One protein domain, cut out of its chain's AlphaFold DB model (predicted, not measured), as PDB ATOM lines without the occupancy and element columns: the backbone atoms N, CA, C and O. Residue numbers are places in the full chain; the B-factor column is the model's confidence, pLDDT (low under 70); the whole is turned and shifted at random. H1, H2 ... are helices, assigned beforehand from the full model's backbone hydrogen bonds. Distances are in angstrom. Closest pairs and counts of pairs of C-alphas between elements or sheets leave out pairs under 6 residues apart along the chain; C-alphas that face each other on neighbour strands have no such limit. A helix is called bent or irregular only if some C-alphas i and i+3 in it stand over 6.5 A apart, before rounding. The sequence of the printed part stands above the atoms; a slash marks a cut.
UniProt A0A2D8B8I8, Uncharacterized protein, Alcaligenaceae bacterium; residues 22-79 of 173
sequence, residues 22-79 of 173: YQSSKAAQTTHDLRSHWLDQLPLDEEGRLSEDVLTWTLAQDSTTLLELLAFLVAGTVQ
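Overview. This is residues 22 to 79 of the 173 residues of an uncharacterized protein of Alcaligenaceae bacterium (UniProt A0A2D8B8I8). A long helix, H1, and a shorter one, H3, make the two arms of a loose, open U, with the short helix H2 and the long loop of residues 42 to 53 toward its closed end. The arms run opposite ways but splay apart at 46 degrees, and contacts between the helices are few. The printed part has 58 residues with three named helices, in the order H1, H2, H3, and no named strand; the class is all helix. It is only just loose, close to compact, with a radius of gyration of the C-alphas of 12.8 A and spans of 36 by 28 by 18 A.

Along the chain. H1, the longest helix, holds residues 26 to 41 and measures 22.9 A from first to last C-alpha. It begins with C-alpha 26 at (232.908, 207.707, 176.791) and ends with C-alpha 41 at (219.157, 221.383, 164.569). H3 holds residues 63 to 75 and measures 17.9 A; its last C-alpha, that of Ala 75, is at (219.239, 214.949, 181.601). H2 holds residues 54 to 60 and measures 9.9 A. No helix is bent or irregular.

Arrangement. H1 and H3 are close but not clearly touching, with 2 pairs of C-alphas within 8 A. Their closest C-alphas, those of Trp 38 and Leu 69, are 7.5 A apart. The two helices run opposite ways at a steep tilt of 46 degrees, and their centres are 13.2 A apart. H2 and H3 are also close but not clearly touching, with 1 pair of C-alphas within 8 A, those of Thr 58 and Leu 66, at 7.2 A. They run opposite ways at a steep tilt of 37 degrees, only just past shallow. H1 and H2 are apart. In H2 and H3 every O i to N i+4 pair is within hydrogen-bond range; in H1 11 of 12 are.

Size, cuts and confidence. The two C-alphas farthest apart, those of Ser 24 and Thr 56, are 36.4 A from each other, while the first and last printed C-alphas, of Tyr 22 and Gln 79, are 14.4 A apart. Residues 24 to 30, of which 26 to 30 belong to H1, stand free, and so do residues 59 to 65, of which 63 to 65 belong to H3. H1 and H2 are joined by a long link of 12 residues, and H2 and H3 by a tight link of 2. The printed part has no cut. Its mean pLDDT in this predicted model is 89.8, and no printed residue is under 70.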
ATOM      1  N   TYR A  22     236.812 212.629 183.610       81.88
ATOM      2  CA  TYR A  22     235.492 212.655 182.980       81.88
ATOM      3  C   TYR A  22     235.560 213.129 181.531       81.88
ATOM      4  O   TYR A  22     234.926 212.513 180.678       81.88
ATOM      5  N   GLN A  23     236.333 214.176 181.221       82.31
ATOM      6  CA  GLN A  23     236.375 214.758 179.870       82.31
ATOM      7  C   GLN A  23     236.830 213.757 178.802       82.31
ATOM      8  O   GLN A  23     236.348 213.802 177.675       82.31
ATOM      9  N   SER A  24     237.725 212.835 179.165       84.44
ATOM     10  CA  SER A  24     238.196 211.751 178.296       84.44
ATOM     11  C   SER A  24     237.291 210.516 178.292       84.44
ATOM     12  O   SER A  24     237.544 209.567 177.548       84.44
ATOM     13  N   SER A  25     236.251 210.486 179.125       87.06
ATOM     14  CA  SER A  25     235.358 209.337 179.238       87.06
ATOM     15  C   SER A  25     234.403 209.222 178.047       87.06
ATOM     16  O   SER A  25     233.985 210.205 177.430       87.06
ATOM     17  N   LYS A  26     233.953 207.992 177.783       89.75
ATOM     18  CA  LYS A  26     232.908 207.707 176.791       89.75
ATOM     19  C   LYS A  26     231.598 208.450 177.087       89.75
ATOM     20  O   LYS A  26     230.901 208.853 176.154       89.75
ATOM     21  N   ALA A  27     231.263 208.634 178.367       88.94
ATOM     22  CA  ALA A  27     230.064 209.352 178.794       88.94
ATOM     23  C   ALA A  27     230.118 210.835 178.398       88.94
ATOM     24  O   ALA A  27     229.154 211.353 177.831       88.94
ATOM     25  N   ALA A  28     231.260 211.495 178.626       87.81
ATOM     26  CA  ALA A  28     231.461 212.880 178.209       87.81
ATOM     27  C   ALA A  28     231.415 213.031 176.687       87.81
ATOM     28  O   ALA A  28     230.714 213.916 176.198       87.81
ATOM     29  N   GLN A  29     232.077 212.136 175.944       91.00
ATOM     30  CA  GLN A  29     232.045 212.152 174.480       91.00
ATOM     31  C   GLN A  29     230.617 211.992 173.947       91.00
ATOM     32  O   GLN A  29     230.157 212.814 173.168       91.00
ATOM     33  N   THR A  30     229.866 211.005 174.439       91.56
ATOM     34  CA  THR A  30     228.484 210.773 173.977       91.56
ATOM     35  C   THR A  30     227.561 211.942 174.339       91.56
ATOM     36  O   THR A  30     226.700 212.329 173.554       91.56
ATOM     37  N   THR A  31     227.757 212.555 175.509       88.69
ATOM     38  CA  THR A  31     227.004 213.753 175.919       88.69
ATOM     39  C   THR A  31     227.339 214.952 175.033       88.69
ATOM     40  O   THR A  31     226.454 215.739 174.693       88.69
ATOM     41  N   HIS A  32     228.610 215.100 174.654       89.69
ATOM     42  CA  HIS A  32     229.052 216.113 173.706       89.69
ATOM     43  C   HIS A  32     228.429 215.886 172.326       89.69
ATOM     44  O   HIS A  32     227.864 216.822 171.772       89.69
ATOM     45  N   ASP A  33     228.443 214.655 171.818       92.06
ATOM     46  CA  ASP A  33     227.874 214.313 170.513       92.06
ATOM     47  C   ASP A  33     226.359 214.586 170.474       92.06
ATOM     48  O   ASP A  33     225.864 215.194 169.527       92.06
ATOM     49  N   LEU A  34     225.627 214.230 171.539       91.56
ATOM     50  CA  LEU A  34     224.201 214.557 171.687       91.56
ATOM     51  C   LEU A  34     223.953 216.067 171.734       91.56
ATOM     52  O   LEU A  34     222.995 216.559 171.139       91.56
ATOM     53  N   ARG A  35     224.811 216.819 172.430       90.00
ATOM     54  CA  ARG A  35     224.716 218.281 172.464       90.00
ATOM     55  C   ARG A  35     224.942 218.876 171.079       90.00
ATOM     56  O   ARG A  35     224.160 219.726 170.671       90.00
ATOM     57  N   SER A  36     225.981 218.437 170.377       90.50
ATOM     58  CA  SER A  36     226.299 218.898 169.023       90.50
ATOM     59  C   SER A  36     225.154 218.588 168.060       90.50
ATOM     60  O   SER A  36     224.695 219.484 167.362       90.50
ATOM     61  N   HIS A  37     224.589 217.380 168.128       93.69
ATOM     62  CA  HIS A  37     223.404 216.998 167.358       93.69
ATOM     63  C   HIS A  37     222.210 217.948 167.556       93.69
ATOM     64  O   HIS A  37     221.510 218.265 166.594       93.69
ATOM     65  N   TRP A  38     221.965 218.412 168.786       92.00
ATOM     66  CA  TRP A  38     220.907 219.389 169.047       92.00
ATOM     67  C   TRP A  38     221.275 220.800 168.592       92.00
ATOM     68  O   TRP A  38     220.419 221.495 168.053       92.00
ATOM     69  N   LEU A  39     222.527 221.224 168.769       89.44
ATOM     70  CA  LEU A  39     222.992 222.529 168.291       89.44
ATOM     71  C   LEU A  39     222.918 222.648 166.763       89.44
ATOM     72  O   LEU A  39     222.591 223.722 166.273       89.44
ATOM     73  N   ASP A  40     223.134 221.554 166.030       92.12
ATOM     74  CA  ASP A  40     223.011 221.519 164.566       92.12
ATOM     75  C   ASP A  40     221.560 221.674 164.076       92.12
ATOM     76  O   ASP A  40     221.320 222.083 162.940       92.12
ATOM     77  N   GLN A  41     220.581 221.322 164.913       92.25
ATOM     78  CA  GLN A  41     219.157 221.383 164.569       92.25
ATOM     79  C   GLN A  41     218.465 222.647 165.066       92.25
ATOM     80  O   GLN A  41     217.495 223.103 164.454       92.25
ATOM     81  N   LEU A  42     218.916 223.178 166.202       91.38
ATOM     82  CA  LEU A  42     218.318 224.351 166.813       91.38
ATOM     83  C   LEU A  42     218.627 225.598 165.974       91.38
ATOM     84  O   LEU A  42     219.733 225.749 165.459       91.38
ATOM     85  N   PRO A  43     217.672 226.530 165.846       91.56
ATOM     86  CA  PRO A  43     217.916 227.768 165.127       91.56
ATOM     87  C   PRO A  43     218.797 228.689 165.984       91.56
ATOM     88  O   PRO A  43     218.332 229.270 166.973       91.56
ATOM     89  N   LEU A  44     220.072 228.806 165.606       89.12
ATOM     90  CA  LEU A  44     221.076 229.631 166.282       89.12
ATOM     91  C   LEU A  44     221.342 230.951 165.536       89.12
ATOM     92  O   LEU A  44     221.221 231.011 164.314       89.12
ATOM     93  N   ASP A  45     221.700 232.001 166.276       88.62
ATOM     94  CA  ASP A  45     222.190 233.275 165.737       88.62
ATOM     95  C   ASP A  45     223.670 233.192 165.300       88.62
ATOM     96  O   ASP A  45     224.325 232.154 165.437       88.62
ATOM     97  N   GLU A  46     224.215 234.291 164.768       86.31
ATOM     98  CA  GLU A  46     225.617 234.370 164.319       86.31
ATOM     99  C   GLU A  46     226.627 234.163 165.467       86.31
ATOM    100  O   GLU A  46     227.777 233.793 165.226       86.31
ATOM    101  N   GLU A  47     226.197 234.347 166.719       85.75
ATOM    102  CA  GLU A  47     226.988 234.109 167.926       85.75
ATOM    103  C   GLU A  47     226.788 232.703 168.526       85.75
ATOM    104  O   GLU A  47     227.376 232.390 169.566       85.75
ATOM    105  N   GLY A  48     225.980 231.845 167.894       79.88
ATOM    106  CA  GLY A  48     225.703 230.484 168.358       79.88
ATOM    107  C   GLY A  48     224.730 230.403 169.541       79.88
ATOM    108  O   GLY A  48     224.718 229.403 170.262       79.88
ATOM    109  N   ARG A  49     223.923 231.440 169.780       83.31
ATOM    110  CA  ARG A  49     222.858 231.464 170.798       83.31
ATOM    111  C   ARG A  49     221.513 231.139 170.161       83.31
ATOM    112  O   ARG A  49     221.338 231.297 168.962       83.31
ATOM    113  N   LEU A  50     220.537 230.722 170.967       84.56
ATOM    114  CA  LEU A  50     219.176 230.485 170.479       84.56
ATOM    115  C   LEU A  50     218.589 231.769 169.880       84.56
ATOM    116  O   LEU A  50     218.519 232.795 170.554       84.56
ATOM    117  N   SER A  51     218.144 231.680 168.630       89.12
ATOM    118  CA  SER A  51     217.439 232.764 167.949       89.12
ATOM    119  C   SER A  51     215.988 232.896 168.431       89.12
ATOM    120  O   SER A  51     215.436 232.012 169.096       89.12
ATOM    121  N   GLU A  52     215.332 233.992 168.048       88.81
ATOM    122  CA  GLU A  52     213.910 234.234 168.338       88.81
ATOM    123  C   GLU A  52     212.976 233.203 167.668       88.81
ATOM    124  O   GLU A  52     211.850 232.990 168.127       88.81
ATOM    125  N   ASP A  53     213.460 232.490 166.643       90.25
ATOM    126  CA  ASP A  53     212.698 231.496 165.881       90.25
ATOM    127  C   ASP A  53     212.557 230.141 166.593       90.25
ATOM    128  O   ASP A  53     211.831 229.264 166.114       90.25
ATOM    129  N   VAL A  54     213.201 229.943 167.751       89.12
ATOM    130  CA  VAL A  54     213.206 228.651 168.464       89.12
ATOM    131  C   VAL A  54     211.802 228.139 168.787       89.12
ATOM    132  O   VAL A  54     211.534 226.946 168.643       89.12
ATOM    133  N   LEU A  55     210.872 229.021 169.168       87.88
ATOM    134  CA  LEU A  55     209.492 228.623 169.457       87.88
ATOM    135  C   LEU A  55     208.775 228.165 168.182       87.88
ATOM    136  O   LEU A  55     208.100 227.136 168.191       87.88
ATOM    137  N   THR A  56     208.955 228.897 167.084       93.88
ATOM    138  CA  THR A  56     208.391 228.555 165.774       93.88
ATOM    139  C   THR A  56     208.924 227.209 165.287       93.88
ATOM    140  O   THR A  56     208.140 226.359 164.870       93.88
ATOM    141  N   TRP A  57     210.235 226.980 165.408       94.44
ATOM    142  CA  TRP A  57     210.867 225.699 165.092       94.44
ATOM    143  C   TRP A  57     210.303 224.561 165.948       94.44
ATOM    144  O   TRP A  57     209.941 223.519 165.407       94.44
ATOM    145  N   THR A  58     210.158 224.783 167.260       92.06
ATOM    146  CA  THR A  58     209.643 223.792 168.221       92.06
ATOM    147  C   THR A  58     208.213 223.377 167.867       92.06
ATOM    148  O   THR A  58     207.896 222.193 167.850       92.06
ATOM    149  N   LEU A  59     207.348 224.339 167.532       94.00
ATOM    150  CA  LEU A  59     205.956 224.074 167.146       94.00
ATOM    151  C   LEU A  59     205.823 223.318 165.814       94.00
ATOM    152  O   LEU A  59     204.761 222.760 165.543       94.00
ATOM    153  N   ALA A  60     206.872 223.311 164.990       96.31
ATOM    154  CA  ALA A  60     206.908 222.594 163.720       96.31
ATOM    155  C   ALA A  60     207.426 221.147 163.838       96.31
ATOM    156  O   ALA A  60     207.287 220.390 162.877       96.31
ATOM    157  N   GLN A  61     208.013 220.757 164.976       97.06
ATOM    158  CA  GLN A  61     208.550 219.409 165.178       97.06
ATOM    159  C   GLN A  61     207.462 218.397 165.554       97.06
ATOM    160  O   GLN A  61     206.421 218.732 166.123       97.06
ATOM    161  N   ASP A  62     207.729 217.123 165.276       97.19
ATOM    162  CA  ASP A  62     206.903 216.027 165.767       97.19
ATOM    163  C   ASP A  62     207.120 215.762 167.273       97.19
ATOM    164  O   ASP A  62     208.086 216.209 167.896       97.19
ATOM    165  N   SER A  63     206.201 215.005 167.879       96.19
ATOM    166  CA  SER A  63     206.247 214.707 169.313       96.19
ATOM    167  C   SER A  63     207.466 213.888 169.740       96.19
ATOM    168  O   SER A  63     207.902 214.043 170.877       96.19
ATOM    169  N   THR A  64     208.011 213.029 168.877       96.81
ATOM    170  CA  THR A  64     209.203 212.236 169.196       96.81
ATOM    171  C   THR A  64     210.406 213.157 169.341       96.81
ATOM    172  O   THR A  64     211.035 213.156 170.395       96.81
ATOM    173  N   THR A  65     210.642 214.024 168.356       95.31
ATOM    174  CA  THR A  65     211.736 215.007 168.378       95.31
ATOM    175  C   THR A  65     211.655 215.911 169.616       95.31
ATOM    176  O   THR A  65     212.645 216.128 170.314       95.31
ATOM    177  N   LEU A  66     210.454 216.392 169.957       94.69
ATOM    178  CA  LEU A  66     210.251 217.224 171.149       94.69
ATOM    179  C   LEU A  66     210.505 216.476 172.460       94.69
ATOM    180  O   LEU A  66     211.048 217.057 173.401       94.69
ATOM    181  N   LEU A  67     210.115 215.202 172.542       95.94
ATOM    182  CA  LEU A  67     210.371 214.373 173.717       95.94
ATOM    183  C   LEU A  67     211.858 214.052 173.872       95.94
ATOM    184  O   LEU A  67     212.352 214.060 174.996       95.94
ATOM    185  N   GLU A  68     212.577 213.813 172.776       94.81
ATOM    186  CA  GLU A  68     214.026 213.592 172.800       94.81
ATOM    187  C   GLU A  68     214.780 214.857 173.228       94.81
ATOM    188  O   GLU A  68     215.657 214.784 174.094       94.81
ATOM    189  N   LEU A  69     214.393 216.029 172.708       92.38
ATOM    190  CA  LEU A  69     214.962 217.310 173.130       92.38
ATOM    191  C   LEU A  69     214.679 217.572 174.611       92.38
ATOM    192  O   LEU A  69     215.584 217.925 175.367       92.38
ATOM    193  N   LEU A  70     213.436 217.362 175.053       92.56
ATOM    194  CA  LEU A  70     213.072 217.495 176.460       92.56
ATOM    195  C   LEU A  70     213.886 216.535 177.334       92.56
ATOM    196  O   LEU A  70     214.389 216.949 178.375       92.56
ATOM    197  N   ALA A  71     214.044 215.278 176.920       92.12
ATOM    198  CA  ALA A  71     214.838 214.297 177.648       92.12
ATOM    199  C   ALA A  71     216.304 214.732 177.764       92.12
ATOM    200  O   ALA A  71     216.868 214.657 178.855       92.12
ATOM    201  N   PHE A  72     216.901 215.246 176.685       90.44
ATOM    202  CA  PHE A  72     218.258 215.794 176.697       90.44
ATOM    203  C   PHE A  72     218.392 216.988 177.652       90.44
ATOM    204  O   PHE A  72     219.298 217.018 178.488       90.44
ATOM    205  N   LEU A  73     217.464 217.948 177.579       88.44
ATOM    206  CA  LEU A  73     217.454 219.120 178.455       88.44
ATOM    207  C   LEU A  73     217.299 218.718 179.924       88.44
ATOM    208  O   LEU A  73     218.042 219.203 180.772       88.44
ATOM    209  N   VAL A  74     216.378 217.799 180.226       89.12
ATOM    210  CA  VAL A  74     216.173 217.281 181.585       89.12
ATOM    211  C   VAL A  74     217.415 216.537 182.069       89.12
ATOM    212  O   VAL A  74     217.862 216.801 183.183       89.12
ATOM    213  N   ALA A  75     218.018 215.673 181.248       86.44
ATOM    214  CA  ALA A  75     219.239 214.949 181.601       86.44
ATOM    215  C   ALA A  75     220.381 215.906 181.982       86.44
ATOM    216  O   ALA A  75     221.060 215.674 182.979       86.44
ATOM    217  N   GLY A  76     220.529 217.026 181.266       82.62
ATOM    218  CA  GLY A  76     221.515 218.068 181.574       82.62
ATOM    219  C   GLY A  76     221.295 218.804 182.904       82.62
ATOM    220  O   GLY A  76     222.186 219.519 183.354       82.62
ATOM    221  N   THR A  77     220.135 218.635 183.544       80.81
ATOM    222  CA  THR A  77     219.829 219.223 184.860       80.81
ATOM    223  C   THR A  77     219.991 218.248 186.026       80.81
ATOM    224  O   THR A  77     219.876 218.651 187.185       80.81
ATOM    225  N   VAL A  78     220.241 216.968 185.749       82.62
ATOM    226  CA  VAL A  78     220.410 215.953 186.790       82.62
ATOM    227  C   VAL A  78     221.820 216.060 187.376       82.62
ATOM    228  O   VAL A  78     222.806 215.899 186.664       82.62
ATOM    229  N   GLN A  79     221.916 216.305 188.688       77.38
ATOM    230  CA  GLN A  79     223.182 216.386 189.425       77.38
ATOM    231  C   GLN A  79     223.374 215.166 190.336       77.38
ATOM    232  O   GLN A  79     222.456 214.764 191.052       77.38
TER     233      GLN A  79